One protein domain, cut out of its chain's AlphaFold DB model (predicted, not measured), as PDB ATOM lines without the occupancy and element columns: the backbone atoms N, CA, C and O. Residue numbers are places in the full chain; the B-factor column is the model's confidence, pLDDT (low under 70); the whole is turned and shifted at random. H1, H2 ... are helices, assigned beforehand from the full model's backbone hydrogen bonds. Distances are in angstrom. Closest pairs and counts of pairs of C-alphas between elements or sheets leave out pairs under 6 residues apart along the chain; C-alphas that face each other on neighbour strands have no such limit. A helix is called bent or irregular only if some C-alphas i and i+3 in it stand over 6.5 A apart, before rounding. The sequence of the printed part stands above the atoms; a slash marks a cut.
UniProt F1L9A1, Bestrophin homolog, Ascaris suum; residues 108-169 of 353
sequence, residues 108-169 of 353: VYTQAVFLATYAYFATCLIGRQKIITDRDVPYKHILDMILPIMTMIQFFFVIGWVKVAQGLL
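This is residues 108 to 169 of the 353 residues of the protein "Bestrophin homolog" of Ascaris suum (UniProt F1L9A1). This is a long helical hairpin: two helices of nearly equal length, H1 and H2, lie side by side and run opposite ways, and a long loop joins them beyond one end. Residues 131 to 140 of that loop stick out past the helices and add to the length of the rod. The printed part has 62 residues with two named helices, H1 then H2, and no named strand; its class is all helix. It is only just loose, close to extended, with a radius of gyration of the C-alphas of 15.7 A, and the C-alphas span 50 by 20 by 14 A.

Find C-alpha 108 at (283.163, 209.803, 223.806); there H1 begins, residues 108 to 127, and it runs 27.7 A to C-alpha 127 at (263.871, 197.449, 239.338). Residues 128 to 148 then pass with no named element. At C-alpha 149, (268.578, 203.003, 251.975), you meet H2, residues 149 to 167, which runs 26.2 A to C-alpha 167 at (285.564, 218.382, 239.179).

Look at Phe 121 in H1 and Phe 155 in H2: their C-alphas, the closest of the two helices, are 7.6 A apart. H1 and H2 touch, with 5 pairs of C-alphas within 8 A, and their centres are 12.0 A apart. Their lines stand at a shallow tilt of 13 degrees, opposite ways, and the two form a helical hairpin. Check the backbone O and N atoms along H1 and H2: in both, every O i to N i+4 pair is within hydrogen-bond range. Neither helix is bent.

Go to Asp 136 and Leu 169 for the two C-alphas farthest apart, at 50.9 A. The link from H1 to H2 is long, with 21 residues, and its residues 131 to 140 stand free. Without them, the body of 52 residues spans 42 by 17 by 11 A. The printed part has no cut. Read the B-factor column for the pLDDT: its mean over the printed part is 82.8, and residues 132 to 145 are under 70.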
ATOM      1  N   VAL A 108     283.796 211.125 223.745       95.38
ATOM      2  CA  VAL A 108     283.163 209.803 223.806       95.38
ATOM      3  C   VAL A 108     283.408 209.086 225.139       95.38
ATOM      4  O   VAL A 108     282.526 208.374 225.610       95.38
ATOM      5  N   TYR A 109     284.563 209.281 225.784       93.50
ATOM      6  CA  TYR A 109     284.877 208.612 227.048       93.50
ATOM      7  C   TYR A 109     284.050 209.166 228.203       93.50
ATOM      8  O   TYR A 109     283.451 208.390 228.945       93.50
ATOM      9  N   THR A 110     283.956 210.490 228.327       92.31
ATOM     10  CA  THR A 110     283.134 211.110 229.375       92.31
ATOM     11  C   THR A 110     281.654 210.801 229.149       92.31
ATOM     12  O   THR A 110     280.961 210.396 230.081       92.31
ATOM     13  N   GLN A 111     281.181 210.872 227.900       93.88
ATOM     14  CA  GLN A 111     279.805 210.519 227.538       93.88
ATOM     15  C   GLN A 111     279.458 209.061 227.852       93.88
ATOM     16  O   GLN A 111     278.396 208.804 228.418       93.88
ATOM     17  N   ALA A 112     280.336 208.107 227.524       95.56
ATOM     18  CA  ALA A 112     280.099 206.691 227.797       95.56
ATOM     19  C   ALA A 112     279.980 206.409 229.303       95.56
ATOM     20  O   ALA A 112     279.086 205.671 229.719       95.56
ATOM     21  N   VAL A 113     280.832 207.033 230.126       94.44
ATOM     22  CA  VAL A 113     280.780 206.900 231.591       94.44
ATOM     23  C   VAL A 113     279.477 207.476 232.154       94.44
ATOM     24  O   VAL A 113     278.822 206.815 232.966       94.44
ATOM     25  N   PHE A 114     279.054 208.662 231.701       93.56
ATOM     26  CA  PHE A 114     277.782 209.255 232.131       93.56
ATOM     27  C   PHE A 114     276.581 208.411 231.703       93.56
ATOM     28  O   PHE A 114     275.713 208.128 232.527       93.56
ATOM     29  N   LEU A 115     276.554 207.954 230.447       95.00
ATOM     30  CA  LEU A 115     275.476 207.116 229.928       95.00
ATOM     31  C   LEU A 115     275.364 205.803 230.709       95.00
ATOM     32  O   LEU A 115     274.270 205.447 231.135       95.00
ATOM     33  N   ALA A 116     276.482 205.107 230.934       95.75
ATOM     34  CA  ALA A 116     276.497 203.852 231.682       95.75
ATOM     35  C   ALA A 116     276.012 204.046 233.127       95.75
ATOM     36  O   ALA A 116     275.181 203.276 233.612       95.75
ATOM     37  N   THR A 117     276.477 205.107 233.792       94.62
ATOM     38  CA  THR A 117     276.085 205.420 235.174       94.62
ATOM     39  C   THR A 117     274.597 205.767 235.266       94.62
ATOM     40  O   THR A 117     273.885 205.241 236.123       94.62
ATOM     41  N   TYR A 118     274.088 206.605 234.360       94.44
ATOM     42  CA  TYR A 118     272.677 206.996 234.354       94.44
ATOM     43  C   TYR A 118     271.752 205.853 233.939       94.44
ATOM     44  O   TYR A 118     270.708 205.680 234.561       94.44
ATOM     45  N   ALA A 119     272.135 205.023 232.968       95.25
ATOM     46  CA  ALA A 119     271.363 203.841 232.584       95.25
ATOM     47  C   ALA A 119     271.285 202.809 233.724       95.25
ATOM     48  O   ALA A 119     270.217 202.239 233.975       95.25
ATOM     49  N   TYR A 120     272.388 202.611 234.457       93.38
ATOM     50  CA  TYR A 120     272.413 201.767 235.654       93.38
ATOM     51  C   TYR A 120     271.416 202.262 236.706       93.38
ATOM     52  O   TYR A 120     270.576 201.490 237.174       93.38
ATOM     53  N   PHE A 121     271.448 203.556 237.040       93.31
ATOM     54  CA  PHE A 121     270.538 204.113 238.041       93.31
ATOM     55  C   PHE A 121     269.091 204.224 237.558       93.31
ATOM     56  O   PHE A 121     268.193 203.997 238.363       93.31
ATOM     57  N   ALA A 122     268.843 204.466 236.270       92.81
ATOM     58  CA  ALA A 122     267.501 204.414 235.687       92.81
ATOM     59  C   ALA A 122     266.890 203.009 235.819       92.81
ATOM     60  O   ALA A 122     265.743 202.860 236.237       92.81
ATOM     61  N   THR A 123     267.686 201.968 235.556       91.81
ATOM     62  CA  THR A 123     267.260 200.575 235.750       91.81
ATOM     63  C   THR A 123     267.033 200.267 237.230       91.81
ATOM     64  O   THR A 123     266.043 199.628 237.578       91.81
ATOM     65  N   CYS A 124     267.897 200.756 238.128       88.69
ATOM     66  CA  CYS A 124     267.711 200.595 239.573       88.69
ATOM     67  C   CYS A 124     266.465 201.327 240.091       88.69
ATOM     68  O   CYS A 124     265.824 200.830 241.014       88.69
ATOM     69  N   LEU A 125     266.107 202.468 239.494       87.88
ATOM     70  CA  LEU A 125     264.944 203.262 239.886       87.88
ATOM     71  C   LEU A 125     263.630 202.537 239.604       87.88
ATOM     72  O   LEU A 125     262.694 202.752 240.358       87.88
ATOM     73  N   ILE A 126     263.579 201.681 238.578       88.00
ATOM     74  CA  ILE A 126     262.417 200.838 238.246       88.00
ATOM     75  C   ILE A 126     262.521 199.479 238.955       88.00
ATOM     76  O   ILE A 126     261.585 199.033 239.611       88.00
ATOM     77  N   GLY A 127     263.677 198.820 238.862       84.50
ATOM     78  CA  GLY A 127     263.871 197.449 239.338       84.50
ATOM     79  C   GLY A 127     263.938 197.295 240.857       84.50
ATOM     80  O   GLY A 127     263.782 196.185 241.357       84.50
ATOM     81  N   ARG A 128     264.174 198.382 241.603       81.38
ATOM     82  CA  ARG A 128     264.198 198.375 243.077       81.38
ATOM     83  C   ARG A 128     263.012 199.115 243.693       81.38
ATOM     84  O   ARG A 128     263.048 199.432 244.882       81.38
ATOM     85  N   GLN A 129     261.971 199.390 242.901       80.62
ATOM     86  CA  GLN A 129     260.691 199.838 243.444       80.62
ATOM     87  C   GLN A 129     260.003 198.687 244.161       80.62
ATOM     88  O   GLN A 129     260.111 197.524 243.776       80.62
ATOM     89  N   LYS A 130     259.257 199.029 245.204       71.38
ATOM     90  CA  LYS A 130     258.391 198.070 245.868       71.38
ATOM     91  C   LYS A 130     257.157 197.819 245.023       71.38
ATOM     92  O   LYS A 130     256.419 198.753 244.717       71.38
ATOM     93  N   ILE A 131     256.903 196.558 244.707       70.25
ATOM     94  CA  ILE A 131     255.666 196.144 244.053       70.25
ATOM     95  C   ILE A 131     254.719 195.672 245.155       70.25
ATOM     96  O   ILE A 131     254.940 194.618 245.752       70.25
ATOM     97  N   ILE A 132     253.678 196.457 245.443       67.12
ATOM     98  CA  ILE A 132     252.605 196.045 246.358       67.12
ATOM     99  C   ILE A 132     251.894 194.864 245.693       67.12
ATOM    100  O   ILE A 132     251.255 195.022 244.656       67.12
ATOM    101  N   THR A 133     252.070 193.668 246.248       60.88
ATOM    102  CA  THR A 133     251.461 192.437 245.737       60.88
ATOM    103  C   THR A 133     250.550 191.862 246.819       60.88
ATOM    104  O   THR A 133     251.041 191.441 247.861       60.88
ATOM    105  N   ASP A 134     249.238 191.811 246.557       58.50
ATOM    106  CA  ASP A 134     248.211 191.181 247.419       58.50
ATOM    107  C   ASP A 134     248.220 189.638 247.361       58.50
ATOM    108  O   ASP A 134     247.386 188.966 247.962       58.50
ATOM    109  N   ARG A 135     249.150 189.045 246.607       59.66
ATOM    110  CA  ARG A 135     249.324 187.593 246.473       59.66
ATOM    111  C   ARG A 135     250.541 187.133 247.267       59.66
ATOM    112  O   ARG A 135     251.593 187.764 247.181       59.66
ATOM    113  N   ASP A 136     250.411 186.014 247.979       57.53
ATOM    114  CA  ASP A 136     251.507 185.337 248.684       57.53
ATOM    115  C   ASP A 136     252.606 184.906 247.701       57.53
ATOM    116  O   ASP A 136     252.613 183.801 247.157       57.53
ATOM    117  N   VAL A 137     253.540 185.817 247.432       62.50
ATOM    118  CA  VAL A 137     254.762 185.536 246.684       62.50
ATOM    119  C   VAL A 137     255.831 184.995 247.645       62.50
ATOM    120  O   VAL A 137     256.093 185.617 248.677       62.50
ATOM    121  N   PRO A 138     256.503 183.874 247.314       56.84
ATOM    122  CA  PRO A 138     257.418 183.165 248.221       56.84
ATOM    123  C   PRO A 138     258.706 183.935 248.572       56.84
ATOM    124  O   PRO A 138     259.469 183.497 249.425       56.84
ATOM    125  N   TYR A 139     258.936 185.097 247.952       57.78
ATOM    126  CA  TYR A 139     260.092 185.968 248.183       57.78
ATOM    127  C   TYR A 139     259.658 187.364 248.638       57.78
ATOM    128  O   TYR A 139     260.133 188.377 248.125       57.78
ATOM    129  N   LYS A 140     258.714 187.439 249.582       55.50
ATOM    130  CA  LYS A 140     258.362 188.702 250.234       55.50
ATOM    131  C   LYS A 140     259.622 189.247 250.915       55.50
ATOM    132  O   LYS A 140     260.145 188.629 251.842       55.50
ATOM    133  N   HIS A 141     260.160 190.360 250.415       59.41
ATOM    134  CA  HIS A 141     261.324 191.005 251.015       59.41
ATOM    135  C   HIS A 141     260.992 191.352 252.476       59.41
ATOM    136  O   HIS A 141     260.150 192.199 252.742       59.41
ATOM    137  N   ILE A 142     261.653 190.674 253.422       56.12
ATOM    138  CA  ILE A 142     261.397 190.739 254.878       56.12
ATOM    139  C   ILE A 142     261.549 192.167 255.439       56.12
ATOM    140  O   ILE A 142     260.997 192.499 256.483       56.12
ATOM    141  N   LEU A 143     262.277 193.030 254.731       55.47
ATOM    142  CA  LEU A 143     262.494 194.422 255.095       55.47
ATOM    143  C   LEU A 143     261.784 195.335 254.108       55.47
ATOM    144  O   LEU A 143     262.374 195.855 253.159       55.47
ATOM    145  N   ASP A 144     260.507 195.560 254.378       58.47
ATOM    146  CA  ASP A 144     259.684 196.516 253.660       58.47
ATOM    147  C   ASP A 144     260.013 197.961 254.106       58.47
ATOM    148  O   ASP A 144     259.152 198.727 254.532       58.47
ATOM    149  N   MET A 145     261.255 198.418 253.922       65.00
ATOM    150  CA  MET A 145     261.642 199.814 254.196       65.00
ATOM    151  C   MET A 145     261.099 200.765 253.129       65.00
ATOM    152  O   MET A 145     261.460 200.630 251.967       65.00
ATOM    153  N   ILE A 146     260.239 201.722 253.501       72.69
ATOM    154  CA  ILE A 146     259.621 202.702 252.577       72.69
ATOM    155  C   ILE A 146     260.648 203.473 251.727       72.69
ATOM    156  O   ILE A 146     260.342 203.900 250.618       72.69
ATOM    157  N   LEU A 147     261.880 203.580 252.229       76.25
ATOM    158  CA  LEU A 147     263.024 204.198 251.579       76.25
ATOM    159  C   LEU A 147     264.092 203.135 251.242       76.25
ATOM    160  O   LEU A 147     264.521 202.403 252.140       76.25
ATOM    161  N   PRO A 148     264.595 203.054 249.994       82.56
ATOM    162  CA  PRO A 148     265.626 202.088 249.619       82.56
ATOM    163  C   PRO A 148     267.031 202.554 250.053       82.56
ATOM    164  O   PRO A 148     267.860 202.919 249.215       82.56
ATOM    165  N   ILE A 149     267.325 202.502 251.361       84.44
ATOM    166  CA  ILE A 149     268.578 203.003 251.975       84.44
ATOM    167  C   ILE A 149     269.832 202.463 251.264       84.44
ATOM    168  O   ILE A 149     270.720 203.230 250.899       84.44
ATOM    169  N   MET A 150     269.893 201.156 250.985       84.31
ATOM    170  CA  MET A 150     271.053 200.550 250.312       84.31
ATOM    171  C   MET A 150     271.280 201.093 248.895       84.31
ATOM    172  O   MET A 150     272.421 201.263 248.470       84.31
ATOM    173  N   THR A 151     270.206 201.409 248.165       86.56
ATOM    174  CA  THR A 151     270.318 201.999 246.821       86.56
ATOM    175  C   THR A 151     270.747 203.461 246.896       86.56
ATOM    176  O   THR A 151     271.510 203.903 246.044       86.56
ATOM    177  N   MET A 152     270.330 204.194 247.932       89.12
ATOM    178  CA  MET A 152     270.798 205.564 248.165       89.12
ATOM    179  C   MET A 152     272.291 205.609 248.496       89.12
ATOM    180  O   MET A 152     273.009 206.427 247.932       89.12
ATOM    181  N   ILE A 153     272.786 204.693 249.335       91.69
ATOM    182  CA  ILE A 153     274.224 204.587 249.623       91.69
ATOM    183  C   ILE A 153     275.006 204.296 248.332       91.69
ATOM    184  O   ILE A 153     275.980 204.983 248.031       91.69
ATOM    185  N   GLN A 154     274.553 203.330 247.521       90.88
ATOM    186  CA  GLN A 154     275.166 203.041 246.216       90.88
ATOM    187  C   GLN A 154     275.143 204.252 245.276       90.88
ATOM    188  O   GLN A 154     276.122 204.500 244.574       90.88
ATOM    189  N   PHE A 155     274.050 205.016 245.278       93.06
ATOM    190  CA  PHE A 155     273.930 206.244 244.501       93.06
ATOM    191  C   PHE A 155     274.986 207.271 244.908       93.06
ATOM    192  O   PHE A 155     275.725 207.737 244.043       93.06
ATOM    193  N   PHE A 156     275.124 207.560 246.205       94.19
ATOM    194  CA  PHE A 156     276.127 208.509 246.690       94.19
ATOM    195  C   PHE A 156     277.554 208.083 246.342       94.19
ATOM    196  O   PHE A 156     278.329 208.922 245.893       94.19
ATOM    197  N   PHE A 157     277.901 206.799 246.469       93.88
ATOM    198  CA  PHE A 157     279.246 206.335 246.116       93.88
ATOM    199  C   PHE A 157     279.546 206.462 244.620       93.88
ATOM    200  O   PHE A 157     280.587 206.997 244.249       93.88
ATOM    201  N   VAL A 158     278.653 205.990 243.746       94.19
ATOM    202  CA  VAL A 158     278.932 205.957 242.301       94.19
ATOM    203  C   VAL A 158     278.796 207.347 241.676       94.19
ATOM    204  O   VAL A 158     279.678 207.762 240.928       94.19
ATOM    205  N   ILE A 159     277.735 208.097 242.000       94.50
ATOM    206  CA  ILE A 159     277.583 209.477 241.514       94.50
ATOM    207  C   ILE A 159     278.635 210.380 242.142       94.50
ATOM    208  O   ILE A 159     279.200 211.207 241.435       94.50
ATOM    209  N   GLY A 160     278.952 210.194 243.426       94.44
ATOM    210  CA  GLY A 160     280.047 210.903 244.087       94.44
ATOM    211  C   GLY A 160     281.377 210.679 243.370       94.44
ATOM    212  O   GLY A 160     282.061 211.644 243.047       94.44
ATOM    213  N   TRP A 161     281.710 209.436 243.012       94.12
ATOM    214  CA  TRP A 161     282.945 209.145 242.278       94.12
ATOM    215  C   TRP A 161     282.964 209.779 240.878       94.12
ATOM    216  O   TRP A 161     283.973 210.359 240.470       94.12
ATOM    217  N   VAL A 162     281.838 209.749 240.159       94.69
ATOM    218  CA  VAL A 162     281.702 210.448 238.869       94.69
ATOM    219  C   VAL A 162     281.822 211.968 239.039       94.69
ATOM    220  O   VAL A 162     282.428 212.626 238.197       94.69
ATOM    221  N   LYS A 163     281.305 212.535 240.134       92.00
ATOM    222  CA  LYS A 163     281.417 213.967 240.444       92.00
ATOM    223  C   LYS A 163     282.844 214.389 240.774       92.00
ATOM    224  O   LYS A 163     283.270 215.424 240.274       92.00
ATOM    225  N   VAL A 164     283.601 213.565 241.499       92.88
ATOM    226  CA  VAL A 164     285.042 213.789 241.713       92.88
ATOM    227  C   VAL A 164     285.780 213.828 240.373       92.88
ATOM    228  O   VAL A 164     286.554 214.745 240.119       92.88
ATOM    229  N   ALA A 165     285.502 212.879 239.474       91.19
ATOM    230  CA  ALA A 165     286.104 212.882 238.140       91.19
ATOM    231  C   ALA A 165     285.690 214.108 237.303       91.19
ATOM    232  O   ALA A 165     286.493 214.607 236.519       91.19
ATOM    233  N   GLN A 166     284.455 214.596 237.469       89.69
ATOM    234  CA  GLN A 166     283.964 215.798 236.796       89.69
ATOM    235  C   GLN A 166     284.680 217.064 237.291       89.69
ATOM    236  O   GLN A 166     285.088 217.863 236.453       89.69
ATOM    237  N   GLY A 167     284.849 217.231 238.607       87.88
ATOM    238  CA  GLY A 167     285.564 218.382 239.179       87.88
ATOM    239  C   GLY A 167     287.033 218.415 238.754       87.88
ATOM    240  O   GLY A 167     287.551 219.445 238.350       87.88
ATOM    241  N   LEU A 168     287.690 217.254 238.697       88.81
ATOM    242  CA  LEU A 168     289.094 217.160 238.278       88.81
ATOM    243  C   LEU A 168     289.317 217.277 236.759       88.81
ATOM    244  O   LEU A 168     290.465 217.266 236.310       88.81
ATOM    245  N   LEU A 169     288.252 217.353 235.952       88.69
ATOM    246  CA  LEU A 169     288.373 217.400 234.493       88.69
ATOM    247  C   LEU A 169     288.971 218.727 234.010       88.69
ATOM    248  O   LEU A 169     289.718 218.730 233.032       88.69
TER     249      LEU A 169